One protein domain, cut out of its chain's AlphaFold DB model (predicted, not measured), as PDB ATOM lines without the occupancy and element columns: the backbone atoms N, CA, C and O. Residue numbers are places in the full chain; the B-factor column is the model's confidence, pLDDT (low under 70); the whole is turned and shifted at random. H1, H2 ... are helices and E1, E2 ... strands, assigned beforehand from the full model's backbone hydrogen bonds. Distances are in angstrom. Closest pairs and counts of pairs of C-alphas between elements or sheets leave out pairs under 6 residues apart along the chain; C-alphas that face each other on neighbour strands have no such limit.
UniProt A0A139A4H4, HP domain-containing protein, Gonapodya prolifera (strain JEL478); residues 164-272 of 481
ATOM      1  N   GLN A 164      -7.247 -30.442  52.285       45.19
ATOM      2  CA  GLN A 164      -8.676 -30.523  52.012       45.19
ATOM      3  C   GLN A 164      -9.262 -31.612  52.915       45.19
ATOM      4  O   GLN A 164      -9.654 -32.690  52.459       45.19
ATOM      5  N   ASP A 165      -9.335 -31.307  54.213       45.72
ATOM      6  CA  ASP A 165     -10.363 -31.889  55.056       45.72
ATOM      7  C   ASP A 165     -11.677 -31.676  54.313       45.72
ATOM      8  O   ASP A 165     -12.017 -30.557  53.916       45.72
ATOM      9  N   LYS A 166     -12.391 -32.771  54.044       42.91
ATOM     10  CA  LYS A 166     -13.622 -32.771  53.242       42.91
ATOM     11  C   LYS A 166     -14.766 -32.160  54.062       42.91
ATOM     12  O   LYS A 166     -15.701 -32.853  54.452       42.91
ATOM     13  N   GLY A 167     -14.648 -30.864  54.345       52.69
ATOM     14  CA  GLY A 167     -15.399 -30.130  55.359       52.69
ATOM     15  C   GLY A 167     -14.820 -28.755  55.738       52.69
ATOM     16  O   GLY A 167     -15.537 -27.992  56.379       52.69
ATOM     17  N   THR A 168     -13.591 -28.388  55.344       65.06
ATOM     18  CA  THR A 168     -13.031 -27.045  55.610       65.06
ATOM     19  C   THR A 168     -13.272 -26.064  54.461       65.06
ATOM     20  O   THR A 168     -13.370 -26.439  53.292       65.06
ATOM     21  N   PHE A 169     -13.382 -24.777  54.797       73.44
ATOM     22  CA  PHE A 169     -13.480 -23.701  53.814       73.44
ATOM     23  C   PHE A 169     -12.111 -23.491  53.159       73.44
ATOM     24  O   PHE A 169     -11.112 -23.327  53.857       73.44
ATOM     25  N   THR A 170     -12.055 -23.436  51.827       81.81
ATOM     26  CA  THR A 170     -10.863 -22.929  51.121       81.81
ATOM     27  C   THR A 170     -11.010 -21.422  50.952       81.81
ATOM     28  O   THR A 170     -12.086 -20.956  50.578       81.81
ATOM     29  N   THR A 171      -9.972 -20.642  51.245       83.94
ATOM     30  CA  THR A 171     -10.076 -19.175  51.308       83.94
ATOM     31  C   THR A 171      -8.882 -18.516  50.630       83.94
ATOM     32  O   THR A 171      -7.763 -19.010  50.750       83.94
ATOM     33  N   PHE A 172      -9.124 -17.434  49.890       87.44
ATOM     34  CA  PHE A 172      -8.109 -16.702  49.137       87.44
ATOM     35  C   PHE A 172      -8.171 -15.211  49.453       87.44
ATOM     36  O   PHE A 172      -9.211 -14.588  49.245       87.44
ATOM     37  N   ASP A 173      -7.052 -14.640  49.888       85.38
ATOM     38  CA  ASP A 173      -6.816 -13.196  49.945       85.38
ATOM     39  C   ASP A 173      -6.426 -12.708  48.542       85.38
ATOM     40  O   ASP A 173      -5.417 -13.149  47.978       85.38
ATOM     41  N   VAL A 174      -7.251 -11.843  47.949       86.00
ATOM     42  CA  VAL A 174      -7.143 -11.420  46.551       86.00
ATOM     43  C   VAL A 174      -6.816  -9.935  46.451       86.00
ATOM     44  O   VAL A 174      -7.606  -9.062  46.824       86.00
ATOM     45  N   ARG A 175      -5.655  -9.657  45.851       79.75
ATOM     46  CA  ARG A 175      -5.219  -8.318  45.446       79.75
ATOM     47  C   ARG A 175      -5.384  -8.138  43.941       79.75
ATOM     48  O   ARG A 175      -5.220  -9.083  43.171       79.75
ATOM     49  N   VAL A 176      -5.691  -6.909  43.533       78.06
ATOM     50  CA  VAL A 176      -5.763  -6.497  42.125       78.06
ATOM     51  C   VAL A 176      -4.874  -5.272  41.953       78.06
ATOM     52  O   VAL A 176      -5.047  -4.292  42.678       78.06
ATOM     53  N   SER A 177      -3.918  -5.339  41.028       72.62
ATOM     54  CA  SER A 177      -3.009  -4.239  40.694       72.62
ATOM     55  C   SER A 177      -3.713  -3.141  39.888       72.62
ATOM     56  O   SER A 177      -4.799  -3.343  39.342       72.62
ATOM     57  N   GLU A 178      -3.069  -1.979  39.744       67.25
ATOM     58  CA  GLU A 178      -3.595  -0.871  38.930       67.25
ATOM     59  C   GLU A 178      -3.790  -1.235  37.445       67.25
ATOM     60  O   GLU A 178      -4.689  -0.693  36.803       67.25
ATOM     61  N   SER A 179      -3.006  -2.176  36.896       69.81
ATOM     62  CA  SER A 179      -3.195  -2.679  35.523       69.81
ATOM     63  C   SER A 179      -4.304  -3.736  35.397       69.81
ATOM     64  O   SER A 179      -4.613  -4.184  34.294       69.81
ATOM     65  N   GLY A 180      -4.929  -4.127  36.514       75.62
ATOM     66  CA  GLY A 180      -5.969  -5.156  36.577       75.62
ATOM     67  C   GLY A 180      -5.444  -6.585  36.741       75.62
ATOM     68  O   GLY A 180      -6.248  -7.518  36.754       75.62
ATOM     69  N   GLY A 181      -4.129  -6.777  36.884       83.00
ATOM     70  CA  GLY A 181      -3.532  -8.074  37.204       83.00
ATOM     71  C   GLY A 181      -3.941  -8.551  38.602       83.00
ATOM     72  O   GLY A 181      -3.931  -7.773  39.556       83.00
ATOM     73  N   ILE A 182      -4.310  -9.825  38.734       87.62
ATOM     74  CA  ILE A 182      -4.859 -10.398  39.970       87.62
ATOM     75  C   ILE A 182      -3.848 -11.340  40.628       87.62
ATOM     76  O   ILE A 182      -3.316 -12.238  39.974       87.62
ATOM     77  N   LEU A 183      -3.655 -11.187  41.938       87.62
ATOM     78  CA  LEU A 183      -2.858 -12.079  42.777       87.62
ATOM     79  C   LEU A 183      -3.741 -12.667  43.884       87.62
ATOM     80  O   LEU A 183      -4.172 -11.947  44.786       87.62
ATOM     81  N   ALA A 184      -4.025 -13.968  43.810       90.62
ATOM     82  CA  ALA A 184      -4.885 -14.680  44.754       90.62
ATOM     83  C   ALA A 184      -4.069 -15.670  45.601       90.62
ATOM     84  O   ALA A 184      -3.614 -16.695  45.094       90.62
ATOM     85  N   CYS A 185      -3.916 -15.378  46.892       89.00
ATOM     86  CA  CYS A 185      -3.136 -16.175  47.839       89.00
ATOM     87  C   CYS A 185      -4.053 -17.021  48.724       89.00
ATOM     88  O   CYS A 185      -4.879 -16.475  49.449       89.00
ATOM     89  N   GLU A 186      -3.904 -18.344  48.687       89.44
ATOM     90  CA  GLU A 186      -4.611 -19.261  49.583       89.44
ATOM     91  C   GLU A 186      -4.159 -19.057  51.039       89.44
ATOM     92  O   GLU A 186      -2.964 -19.095  51.338       89.44
ATOM     93  N   CYS A 187      -5.108 -18.864  51.956       83.44
ATOM     94  CA  CYS A 187      -4.837 -18.823  53.394       83.44
ATOM     95  C   CYS A 187      -4.810 -20.255  53.953       83.44
ATOM     96  O   CYS A 187      -5.614 -21.094  53.534       83.44
ATOM     97  N   ARG A 188      -3.933 -20.561  54.924       77.25
ATOM     98  CA  ARG A 188      -3.908 -21.908  55.521       77.25
ATOM     99  C   ARG A 188      -5.132 -22.137  56.397       77.25
ATOM    100  O   ARG A 188      -5.627 -21.231  57.061       77.25
ATOM    101  N   SER A 189      -5.570 -23.392  56.459       68.75
ATOM    102  CA  SER A 189      -6.583 -23.822  57.424       68.75
ATOM    103  C   SER A 189      -6.102 -23.539  58.853       68.75
ATOM    104  O   SER A 189      -5.078 -24.069  59.284       68.75
ATOM    105  N   GLY A 190      -6.838 -22.691  59.575       61.31
ATOM    106  CA  GLY A 190      -6.515 -22.276  60.943       61.31
ATOM    107  C   GLY A 190      -5.659 -21.009  61.074       61.31
ATOM    108  O   GLY A 190      -5.493 -20.549  62.203       61.31
ATOM    109  N   ASP A 191      -5.169 -20.421  59.974       64.94
ATOM    110  CA  ASP A 191      -4.730 -19.018  59.984       64.94
ATOM    111  C   ASP A 191      -5.980 -18.123  60.118       64.94
ATOM    112  O   ASP A 191      -7.020 -18.398  59.510       64.94
ATOM    113  N   ASP A 192      -5.899 -17.034  60.890       60.03
ATOM    114  CA  ASP A 192      -6.972 -16.032  60.914       60.03
ATOM    115  C   ASP A 192      -7.004 -15.323  59.552       60.03
ATOM    116  O   ASP A 192      -6.180 -14.448  59.285       60.03
ATOM    117  N   VAL A 193      -7.962 -15.692  58.697       64.62
ATOM    118  CA  VAL A 193      -8.209 -15.009  57.422       64.62
ATOM    119  C   VAL A 193      -8.606 -13.570  57.714       64.62
ATOM    120  O   VAL A 193      -9.587 -13.298  58.410       64.62
ATOM    121  N   GLN A 194      -7.802 -12.643  57.214       65.94
ATOM    122  CA  GLN A 194      -7.888 -11.254  57.619       65.94
ATOM    123  C   GLN A 194      -8.770 -10.451  56.666       65.94
ATOM    124  O   GLN A 194      -8.713 -10.613  55.447       65.94
ATOM    125  N   LEU A 195      -9.593  -9.574  57.238       67.06
ATOM    126  CA  LEU A 195     -10.477  -8.694  56.486       67.06
ATOM    127  C   LEU A 195      -9.872  -7.303  56.397       67.06
ATOM    128  O   LEU A 195      -9.710  -6.611  57.400       67.06
ATOM    129  N   TYR A 196      -9.566  -6.881  55.178       71.38
ATOM    130  CA  TYR A 196      -8.925  -5.599  54.927       71.38
ATOM    131  C   TYR A 196      -9.924  -4.622  54.308       71.38
ATOM    132  O   TYR A 196     -10.640  -5.017  53.387       71.38
ATOM    133  N   PRO A 197      -9.944  -3.335  54.712       68.75
ATOM    134  CA  PRO A 197     -10.818  -2.345  54.080       68.75
ATOM    135  C   PRO A 197     -10.566  -2.215  52.571       68.75
ATOM    136  O   PRO A 197     -11.476  -1.886  51.820       68.75
ATOM    137  N   PHE A 198      -9.335  -2.492  52.136       71.31
ATOM    138  CA  PHE A 198      -8.826  -2.255  50.783       71.31
ATOM    139  C   PHE A 198      -8.640  -3.546  49.964       71.31
ATOM    140  O   PHE A 198      -8.273  -3.482  48.794       71.31
ATOM    141  N   GLY A 199      -8.872  -4.715  50.573       76.31
ATOM    142  CA  GLY A 199      -8.688  -6.033  49.959       76.31
ATOM    143  C   GLY A 199     -10.009  -6.760  49.719       76.31
ATOM    144  O   GLY A 199     -11.057  -6.377  50.243       76.31
ATOM    145  N   SER A 200      -9.962  -7.826  48.923       83.81
ATOM    146  CA  SER A 200     -11.107  -8.720  48.723       83.81
ATOM    147  C   SER A 200     -10.732 -10.142  49.106       83.81
ATOM    148  O   SER A 200      -9.608 -10.567  48.867       83.81
ATOM    149  N   VAL A 201     -11.674 -10.893  49.671       85.44
ATOM    150  CA  VAL A 201     -11.440 -12.283  50.078       85.44
ATOM    151  C   VAL A 201     -12.478 -13.180  49.421       85.44
ATOM    152  O   VAL A 201     -13.669 -12.879  49.460       85.44
ATOM    153  N   ILE A 202     -12.042 -14.286  48.821       87.31
ATOM    154  CA  ILE A 202     -12.934 -15.301  48.254       87.31
ATOM    155  C   ILE A 202     -12.935 -16.518  49.171       87.31
ATOM    156  O   ILE A 202     -11.892 -17.122  49.407       87.31
ATOM    157  N   ALA A 203     -14.110 -16.910  49.654       83.81
ATOM    158  CA  ALA A 203     -14.317 -18.134  50.415       83.81
ATOM    159  C   ALA A 203     -15.088 -19.169  49.582       83.81
ATOM    160  O   ALA A 203     -16.062 -18.852  48.897       83.81
ATOM    161  N   PHE A 204     -14.672 -20.426  49.685       83.62
ATOM    162  CA  PHE A 204     -15.321 -21.590  49.092       83.62
ATOM    163  C   PHE A 204     -15.811 -22.506  50.220       83.62
ATOM    164  O   PHE A 204     -15.031 -23.323  50.723       83.62
ATOM    165  N   PRO A 205     -17.078 -22.371  50.652       78.56
ATOM    166  CA  PRO A 205     -17.670 -23.280  51.621       78.56
ATOM    167  C   PRO A 205     -17.889 -24.666  50.991       78.56
ATOM    168  O   PRO A 205     -18.229 -24.756  49.805       78.56
ATOM    169  N   PRO A 206     -17.782 -25.766  51.753       76.69
ATOM    170  CA  PRO A 206     -18.121 -27.090  51.247       76.69
ATOM    171  C   PRO A 206     -19.590 -27.164  50.802       76.69
ATOM    172  O   PRO A 206     -20.498 -27.060  51.619       76.69
ATOM    173  N   LYS A 207     -19.822 -27.422  49.508       75.50
ATOM    174  CA  LYS A 207     -21.154 -27.601  48.886       75.50
ATOM    175  C   LYS A 207     -22.079 -26.364  48.869       75.50
ATOM    176  O   LYS A 207     -23.208 -26.504  48.405       75.50
ATOM    177  N   GLU A 208     -21.641 -25.181  49.308       79.50
ATOM    178  CA  GLU A 208     -22.387 -23.920  49.108       79.50
ATOM    179  C   GLU A 208     -21.856 -23.156  47.873       79.50
ATOM    180  O   GLU A 208     -20.890 -23.570  47.226       79.50
ATOM    181  N   THR A 209     -22.486 -22.034  47.514       82.31
ATOM    182  CA  THR A 209     -21.948 -21.131  46.485       82.31
ATOM    183  C   THR A 209     -20.683 -20.419  46.986       82.31
ATOM    184  O   THR A 209     -20.592 -20.113  48.177       82.31
ATOM    185  N   PRO A 210     -19.707 -20.110  46.106       85.19
ATOM    186  CA  PRO A 210     -18.565 -19.281  46.478       85.19
ATOM    187  C   PRO A 210     -19.017 -17.907  46.967       85.19
ATOM    188  O   PRO A 210     -20.011 -17.361  46.483       85.19
ATOM    189  N   ILE A 211     -18.267 -17.345  47.904       84.75
ATOM    190  CA  ILE A 211     -18.600 -16.100  48.586       84.75
ATOM    191  C   ILE A 211     -17.458 -15.118  48.368       84.75
ATOM    192  O   ILE A 211     -16.302 -15.465  48.596       84.75
ATOM    193  N   ILE A 212     -17.778 -13.903  47.931       87.62
ATOM    194  CA  ILE A 212     -16.811 -12.807  47.824       87.62
ATOM    195  C   ILE A 212     -17.106 -11.822  48.945       87.62
ATOM    196  O   ILE A 212     -18.228 -11.336  49.044       87.62
ATOM    197  N   TYR A 213     -16.104 -11.506  49.757       85.56
ATOM    198  CA  TYR A 213     -16.108 -10.341  50.631       85.56
ATOM    199  C   TYR A 213     -15.342  -9.196  49.965       85.56
ATOM    200  O   TYR A 213     -14.181  -9.372  49.587       85.56
ATOM    201  N   HIS A 214     -15.958  -8.017  49.883       84.12
ATOM    202  CA  HIS A 214     -15.266  -6.775  49.541       84.12
ATOM    203  C   HIS A 214     -15.136  -5.867  50.760       84.12
ATOM    204  O   HIS A 214     -16.140  -5.492  51.373       84.12
ATOM    205  N   GLY A 215     -13.905  -5.440  51.046       77.12
ATOM    206  CA  GLY A 215     -13.652  -4.349  51.976       77.12
ATOM    207  C   GLY A 215     -14.340  -3.043  51.555       77.12
ATOM    208  O   GLY A 215     -14.615  -2.797  50.370       77.12
ATOM    209  N   ALA A 216     -14.612  -2.190  52.545       75.12
ATOM    210  CA  ALA A 216     -15.339  -0.930  52.378       75.12
ATOM    211  C   ALA A 216     -14.745  -0.016  51.284       75.12
ATOM    212  O   ALA A 216     -15.486   0.611  50.527       75.12
ATOM    213  N   TRP A 217     -13.416  -0.005  51.163       73.44
ATOM    214  CA  TRP A 217     -12.618   0.896  50.330       73.44
ATOM    215  C   TRP A 217     -11.976   0.207  49.110       73.44
ATOM    216  O   TRP A 217     -11.108   0.788  48.462       73.44
ATOM    217  N   VAL A 218     -12.400  -1.016  48.759       75.06
ATOM    218  CA  VAL A 218     -12.000  -1.667  47.496       75.06
ATOM    219  C   VAL A 218     -12.546  -0.871  46.308       75.06
ATOM    220  O   VAL A 218     -13.753  -0.649  46.210       75.06
ATOM    221  N   ALA A 219     -11.671  -0.482  45.380       74.06
ATOM    222  CA  ALA A 219     -12.054   0.256  44.181       74.06
ATOM    223  C   ALA A 219     -12.904  -0.591  43.210       74.06
ATOM    224  O   ALA A 219     -12.683  -1.789  43.038       74.06
ATOM    225  N   GLU A 220     -13.844   0.051  42.512       77.81
ATOM    226  CA  GLU A 220     -14.758  -0.601  41.559       77.81
ATOM    227  C   GLU A 220     -14.077  -1.460  40.467       77.81
ATOM    228  O   GLU A 220     -14.572  -2.557  40.194       77.81
ATOM    229  N   PRO A 221     -12.944  -1.056  39.848       73.94
ATOM    230  CA  PRO A 221     -12.225  -1.924  38.910       73.94
ATOM    231  C   PRO A 221     -11.718  -3.214  39.570       73.94
ATOM    232  O   PRO A 221     -11.827  -4.291  38.983       73.94
ATOM    233  N   SER A 222     -11.230  -3.123  40.810       80.25
ATOM    234  CA  SER A 222     -10.754  -4.267  41.590       80.25
ATOM    235  C   SER A 222     -11.900  -5.215  41.948       80.25
ATOM    236  O   SER A 222     -11.744  -6.423  41.781       80.25
ATOM    237  N   ARG A 223     -13.074  -4.693  42.344       84.12
ATOM    238  CA  ARG A 223     -14.283  -5.513  42.579       84.12
ATOM    239  C   ARG A 223     -14.648  -6.329  41.340       84.12
ATOM    240  O   ARG A 223     -14.693  -7.554  41.400       84.12
ATOM    241  N   LYS A 224     -14.755  -5.668  40.183       86.00
ATOM    242  CA  LYS A 224     -15.060  -6.316  38.893       86.00
ATOM    243  C   LYS A 224     -14.038  -7.383  38.488       86.00
ATOM    244  O   LYS A 224     -14.429  -8.384  37.894       86.00
ATOM    245  N   GLY A 225     -12.756  -7.192  38.807       85.62
ATOM    246  CA  GLY A 225     -11.716  -8.204  38.591       85.62
ATOM    247  C   GLY A 225     -11.916  -9.457  39.452       85.62
ATOM    248  O   GLY A 225     -11.823 -10.575  38.952       85.62
ATOM    249  N   VAL A 226     -12.255  -9.277  40.731       87.25
ATOM    250  CA  VAL A 226     -12.500 -10.366  41.697       87.25
ATOM    251  C   VAL A 226     -13.815 -11.107  41.412       87.25
ATOM    252  O   VAL A 226     -13.887 -12.327  41.541       87.25
ATOM    253  N   GLU A 227     -14.851 -10.394  40.971       89.12
ATOM    254  CA  GLU A 227     -16.142 -10.966  40.558       89.12
ATOM    255  C   GLU A 227     -16.081 -11.704  39.204       89.12
ATOM    256  O   GLU A 227     -17.016 -12.422  38.831       89.12
ATOM    257  N   ALA A 228     -14.991 -11.559  38.441       85.81
ATOM    258  CA  ALA A 228     -14.887 -12.099  37.092       85.81
ATOM    259  C   ALA A 228     -14.856 -13.640  37.062       85.81
ATOM    260  O   ALA A 228     -14.035 -14.300  37.701       85.81
ATOM    261  N   LYS A 229     -15.682 -14.238  36.190       82.56
ATOM    262  CA  LYS A 229     -15.728 -15.700  35.961       82.56
ATOM    263  C   LYS A 229     -14.370 -16.310  35.569       82.56
ATOM    264  O   LYS A 229     -14.137 -17.494  35.812       82.56
ATOM    265  N   SER A 230     -13.479 -15.521  34.964       83.75
ATOM    266  CA  SER A 230     -12.105 -15.918  34.629       83.75
ATOM    267  C   SER A 230     -11.276 -16.267  35.868       83.75
ATOM    268  O   SER A 230     -10.550 -17.260  35.838       83.75
ATOM    269  N   LEU A 231     -11.430 -15.526  36.972       88.19
ATOM    270  CA  LEU A 231     -10.740 -15.809  38.231       88.19
ATOM    271  C   LEU A 231     -11.192 -17.153  38.815       88.19
ATOM    272  O   LEU A 231     -10.358 -18.000  39.125       88.19
ATOM    273  N   PHE A 232     -12.501 -17.413  38.874       87.50
ATOM    274  CA  PHE A 232     -13.039 -18.681  39.389       87.50
ATOM    275  C   PHE A 232     -12.571 -19.910  38.597       87.50
ATOM    276  O   PHE A 232     -12.254 -20.943  39.199       87.50
ATOM    277  N   LYS A 233     -12.431 -19.780  37.268       85.31
ATOM    278  CA  LYS A 233     -11.803 -20.802  36.415       85.31
ATOM    279  C   LYS A 233     -10.339 -21.043  36.816       85.31
ATOM    280  O   LYS A 233      -9.947 -22.197  36.995       85.31
ATOM    281  N   SER A 234      -9.550 -19.984  37.012       85.44
ATOM    282  CA  SER A 234      -8.146 -20.072  37.453       85.44
ATOM    283  C   SER A 234      -7.997 -20.710  38.838       85.44
ATOM    284  O   SER A 234      -7.144 -21.581  39.021       85.44
ATOM    285  N   LEU A 235      -8.893 -20.386  39.778       85.38
ATOM    286  CA  LEU A 235      -8.966 -20.991  41.117       85.38
ATOM    287  C   LEU A 235      -9.365 -22.484  41.101       85.38
ATOM    288  O   LEU A 235      -9.216 -23.171  42.109       85.38
ATOM    289  N   GLY A 236      -9.805 -23.012  39.952       73.94
ATOM    290  CA  GLY A 236     -10.138 -24.427  39.763       73.94
ATOM    291  C   GLY A 236     -11.608 -24.770  40.003       73.94
ATOM    292  O   GLY A 236     -11.938 -25.942  40.170       73.94
ATOM    293  N   THR A 237     -12.497 -23.773  39.999       69.00
ATOM    294  CA  THR A 237     -13.936 -23.955  40.232       69.00
ATOM    295  C   THR A 237     -14.763 -23.583  39.005       69.00
ATOM    296  O   THR A 237     -14.746 -22.447  38.535       69.00
ATOM    297  N   LEU A 238     -15.531 -24.544  38.490       60.06
ATOM    298  CA  LEU A 238     -16.529 -24.303  37.448       60.06
ATOM    299  C   LEU A 238     -17.840 -23.860  38.109       60.06
ATOM    300  O   LEU A 238     -18.646 -24.686  38.530       60.06
ATOM    301  N   GLN A 239     -18.035 -22.547  38.224       59.59
ATOM    302  CA  GLN A 239     -19.289 -21.969  38.708       59.59
ATOM    303  C   GLN A 239     -20.442 -22.247  37.733       59.59
ATOM    304  O   GLN A 239     -20.426 -21.782  36.593       59.59
ATOM    305  N   THR A 240     -21.473 -22.947  38.207       56.34
ATOM    306  CA  THR A 240     -22.793 -23.014  37.553       56.34
ATOM    307  C   THR A 240     -23.662 -21.812  37.930       56.34
ATOM    308  O   THR A 240     -24.326 -21.238  37.072       56.34
ATOM    309  N   ASN A 241     -23.586 -21.389  39.196       66.38
ATOM    310  CA  ASN A 241     -24.234 -20.202  39.750       66.38
ATOM    311  C   ASN A 241     -23.181 -19.141  40.107       66.38
ATOM    312  O   ASN A 241     -22.047 -19.483  40.447       66.38
ATOM    313  N   GLY A 242     -23.558 -17.859  40.043       71.88
ATOM    314  CA  GLY A 242     -22.675 -16.751  40.424       71.88
ATOM    315  C   GLY A 242     -22.316 -16.748  41.920       71.88
ATOM    316  O   GLY A 242     -23.022 -17.367  42.723       71.88
ATOM    317  N   PRO A 243     -21.228 -16.060  42.308       84.69
ATOM    318  CA  PRO A 243     -20.825 -15.951  43.704       84.69
ATOM    319  C   PRO A 243     -21.832 -15.120  44.513       84.69
ATOM    320  O   PRO A 243     -22.428 -14.174  43.996       84.69
ATOM    321  N   ARG A 244     -21.986 -15.425  45.808       86.00
ATOM    322  CA  ARG A 244     -22.674 -14.523  46.742       86.00
ATOM    323  C   ARG A 244     -21.713 -13.394  47.102       86.00
ATOM    324  O   ARG A 244     -20.727 -13.624  47.799       86.00
ATOM    325  N   ILE A 245     -22.001 -12.188  46.627       86.62
ATOM    326  CA  ILE A 245     -21.239 -10.989  46.981       86.62
ATOM    327  C   ILE A 245     -21.726 -10.495  48.344       86.62
ATOM    328  O   ILE A 245     -22.924 -10.311  48.555       86.62
ATOM    329  N   LEU A 246     -20.786 -10.293  49.262       79.94
ATOM    330  CA  LEU A 246     -20.978  -9.694  50.571       79.94
ATOM    331  C   LEU A 246     -20.113  -8.434  50.640       79.94
ATOM    332  O   LEU A 246     -18.894  -8.473  50.467       79.94
ATOM    333  N   THR A 247     -20.754  -7.302  50.889       70.94
ATOM    334  CA  THR A 247     -20.078  -6.064  51.280       70.94
ATOM    335  C   THR A 247     -19.984  -6.004  52.809       70.94
ATOM    336  O   THR A 247     -20.338  -6.960  53.500       70.94
ATOM    337  N   HIS A 248     -19.476  -4.900  53.358       66.00
ATOM    338  CA  HIS A 248     -19.321  -4.678  54.799       66.00
ATOM    339  C   HIS A 248     -20.683  -4.596  55.535       66.00
ATOM    340  O   HIS A 248     -21.196  -3.511  55.810       66.00
ATOM    341  N   THR A 249     -21.282  -5.753  55.832       61.16
ATOM    342  CA  THR A 249     -22.591  -5.922  56.491       61.16
ATOM    343  C   THR A 249     -22.525  -6.998  57.578       61.16
ATOM    344  O   THR A 249     -21.663  -7.872  57.534       61.16
ATOM    345  N   GLU A 250     -23.454  -7.002  58.541       62.22
ATOM    346  CA  GLU A 250     -23.509  -8.036  59.595       62.22
ATOM    347  C   GLU A 250     -23.586  -9.471  59.036       62.22
ATOM    348  O   GLU A 250     -23.000 -10.394  59.606       62.22
ATOM    349  N   GLU A 251     -24.223  -9.652  57.871       69.06
ATOM    350  CA  GLU A 251     -24.289 -10.935  57.162       69.06
ATOM    351  C   GLU A 251     -22.909 -11.484  56.780       69.06
ATOM    352  O   GLU A 251     -22.713 -12.702  56.800       69.06
ATOM    353  N   ALA A 252     -21.951 -10.609  56.456       65.44
ATOM    354  CA  ALA A 252     -20.578 -11.019  56.196       65.44
ATOM    355  C   ALA A 252     -19.985 -11.712  57.425       65.44
ATOM    356  O   ALA A 252     -19.464 -12.818  57.316       65.44
ATOM    357  N   HIS A 253     -20.129 -11.140  58.619       66.44
ATOM    358  CA  HIS A 253     -19.472 -11.674  59.816       66.44
ATOM    359  C   HIS A 253     -20.003 -13.036  60.223       66.44
ATOM    360  O   HIS A 253     -19.200 -13.904  60.549       66.44
ATOM    361  N   GLU A 254     -21.311 -13.282  60.136       68.44
ATOM    362  CA  GLU A 254     -21.850 -14.611  60.445       68.44
ATOM    363  C   GLU A 254     -21.464 -15.659  59.389       68.44
ATOM    364  O   GLU A 254     -21.184 -16.808  59.730       68.44
ATOM    365  N   VAL A 255     -21.346 -15.282  58.110       65.12
ATOM    366  CA  VAL A 255     -20.802 -16.174  57.072       65.12
ATOM    367  C   VAL A 255     -19.335 -16.524  57.340       65.12
ATOM    368  O   VAL A 255     -18.952 -17.690  57.260       65.12
ATOM    369  N   LEU A 256     -18.518 -15.534  57.690       66.25
ATOM    370  CA  LEU A 256     -17.082 -15.707  57.899       66.25
ATOM    371  C   LEU A 256     -16.767 -16.409  59.231       66.25
ATOM    372  O   LEU A 256     -15.878 -17.250  59.312       66.25
ATOM    373  N   LYS A 257     -17.583 -16.184  60.257       68.75
ATOM    374  CA  LYS A 257     -17.570 -16.937  61.517       68.75
ATOM    375  C   LYS A 257     -17.941 -18.409  61.311       68.75
ATOM    376  O   LYS A 257     -17.275 -19.273  61.877       68.75
ATOM    377  N   ARG A 258     -18.914 -18.729  60.438       66.12
ATOM    378  CA  ARG A 258     -19.168 -20.120  59.989       66.12
ATOM    379  C   ARG A 258     -17.978 -20.721  59.228       66.12
ATOM    380  O   ARG A 258     -17.779 -21.928  59.302       66.12
ATOM    381  N   ALA A 259     -17.175 -19.895  58.556       58.69
ATOM    382  CA  ALA A 259     -15.915 -20.297  57.926       58.69
ATOM    383  C   ALA A 259     -14.747 -20.495  58.920       58.69
ATOM    384  O   ALA A 259     -13.640 -20.828  58.499       58.69
ATOM    385  N   GLY A 260     -14.984 -20.302  60.225       55.62
ATOM    386  CA  GLY A 260     -13.993 -20.433  61.296       55.62
ATOM    387  C   GLY A 260     -13.265 -19.135  61.665       55.62
ATOM    388  O   GLY A 260     -12.310 -19.190  62.436       55.62
ATOM    389  N   TRP A 261     -13.667 -17.976  61.128       63.06
ATOM    390  CA  TRP A 261     -12.900 -16.731  61.258       63.06
ATOM    391  C   TRP A 261     -13.303 -15.926  62.505       63.06
ATOM    392  O   TRP A 261     -14.485 -15.792  62.839       63.06
ATOM    393  N   LYS A 262     -12.323 -15.311  63.177       55.66
ATOM    394  CA  LYS A 262     -12.536 -14.457  64.360       55.66
ATOM    395  C   LYS A 262     -12.960 -13.035  63.967       55.66
ATOM    396  O   LYS A 262     -12.160 -12.104  63.957       55.66
ATOM    397  N   ALA A 263     -14.240 -12.855  63.640       52.28
ATOM    398  CA  ALA A 263     -14.767 -11.591  63.103       52.28
ATOM    399  C   ALA A 263     -14.842 -10.407  64.104       52.28
ATOM    400  O   ALA A 263     -14.926  -9.254  63.684       52.28
ATOM    401  N   SER A 264     -14.823 -10.659  65.419       51.81
ATOM    402  CA  SER A 264     -15.248  -9.696  66.455       51.81
ATOM    403  C   SER A 264     -14.375  -8.446  66.630       51.81
ATOM    404  O   SER A 264     -14.866  -7.430  67.123       51.81
ATOM    405  N   GLU A 265     -13.094  -8.497  66.266       56.56
ATOM    406  CA  GLU A 265     -12.162  -7.372  66.463       56.56
ATOM    407  C   GLU A 265     -11.935  -6.555  65.190       56.56
ATOM    408  O   GLU A 265     -11.711  -5.348  65.270       56.56
ATOM    409  N   TRP A 266     -12.079  -7.184  64.019       59.09
ATOM    410  CA  TRP A 266     -11.928  -6.534  62.717       59.09
ATOM    411  C   TRP A 266     -12.928  -5.397  62.510       59.09
ATOM    412  O   TRP A 266     -12.543  -4.325  62.045       59.09
ATOM    413  N   HIS A 267     -14.180  -5.576  62.933       56.25
ATOM    414  CA  HIS A 267     -15.226  -4.562  62.769       56.25
ATOM    415  C   HIS A 267     -14.870  -3.215  63.411       56.25
ATOM    416  O   HIS A 267     -14.931  -2.165  62.775       56.25
ATOM    417  N   ARG A 268     -14.364  -3.263  64.651       59.69
ATOM    418  CA  ARG A 268     -13.936  -2.085  65.428       59.69
ATOM    419  C   ARG A 268     -12.709  -1.373  64.853       59.69
ATOM    420  O   ARG A 268     -12.372  -0.286  65.324       59.69
ATOM    421  N   VAL A 269     -12.012  -2.012  63.916       59.69
ATOM    422  CA  VAL A 269     -10.831  -1.485  63.227       59.69
ATOM    423  C   VAL A 269     -11.221  -0.907  61.870       59.69
ATOM    424  O   VAL A 269     -10.832   0.218  61.578       59.69
ATOM    425  N   VAL A 270     -12.007  -1.626  61.063       59.00
ATOM    426  CA  VAL A 270     -12.396  -1.178  59.713       59.00
ATOM    427  C   VAL A 270     -13.244   0.095  59.767       59.00
ATOM    428  O   VAL A 270     -12.954   1.032  59.028       59.00
ATOM    429  N   GLU A 271     -14.203   0.187  60.693       60.25
ATOM    430  CA  GLU A 271     -15.053   1.379  60.882       60.25
ATOM    431  C   GLU A 271     -14.272   2.651  61.259       60.25
ATOM    432  O   GLU A 271     -14.771   3.759  61.065       60.25
ATOM    433  N   LYS A 272     -13.051   2.511  61.790       63.81
ATOM    434  CA  LYS A 272     -12.190   3.633  62.199       63.81
ATOM    435  C   LYS A 272     -11.215   4.102  61.125       63.81
ATOM    436  O   LYS A 272     -10.551   5.110  61.334       63.81
TER     437      LYS A 272
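What this domain is: This is residues 164 to 272 of the 481 residues of the protein "HP domain-containing protein" of Gonapodya prolifera (strain JEL478) (UniProt A0A139A4H4). A twisted sheet of five strands makes the core, with H1 over one face and H3 over the opposite face. H2 only grazes the sheet, and short H4 lies off it. The 109 printed residues include four named helices and five named strands, in the order E1 E2 E3 E4 H1 H2 E5 H3 H4; across the mixed sheet the order is E2, E1, E3, E4, E5. The class is mixed, with under half of the residues in named elements; the whole is compact, radius of gyration of the C-alphas 13.2 A, spans 36 by 34 by 22 A.

How they stand to each other: E1, residues 170 to 176, is antiparallel to E2, residues 182 to 186, in a hairpin; N 175 and O 183 are 2.9 A apart. On its other side E1 is antiparallel to E3, residues 200 to 204, with N 172 and O 202 2.8 A apart. E3 forms a hairpin with E4, residues 211 to 214; N 203 and O 211 are 2.8 A apart. E5, residues 244 to 246, is parallel to E4, with N 246 and O 212 2.8 A apart. E4, H1 of residues 220 to 226, H2 of residues 229 to 234 and E5 form a strand-helix-strand unit, parallel neighbour strands with helices between, its crossover right-handed. H1 is on the sheet; its closest C-alphas with E1 are Ser 222 and Val 176, 5.5 A. H3, residues 250 to 258, is on the opposite face at a height of 10.1 A. H4, residues 267 to 270, is apart from H3. Every O i to N i+4 pair is within hydrogen-bond range in H1, H2 and H3; H4 is too short for one.

Where its parts are: E1 runs 19.4 A from C-alpha 170 at (-10.863, -22.929, 51.121), E3 13.5 A, E2 13.1 A and H3 12.8 A. H4 ends at C-alpha 270, (-12.396, -1.178, 59.713).

The domain as a whole: The C-alphas farthest apart, Thr 240 and Lys 272, are 37.8 A apart. The printed part has no cut; E2 to E3 is a long link. Low pLDDT, under 70, includes residues 248 to 272.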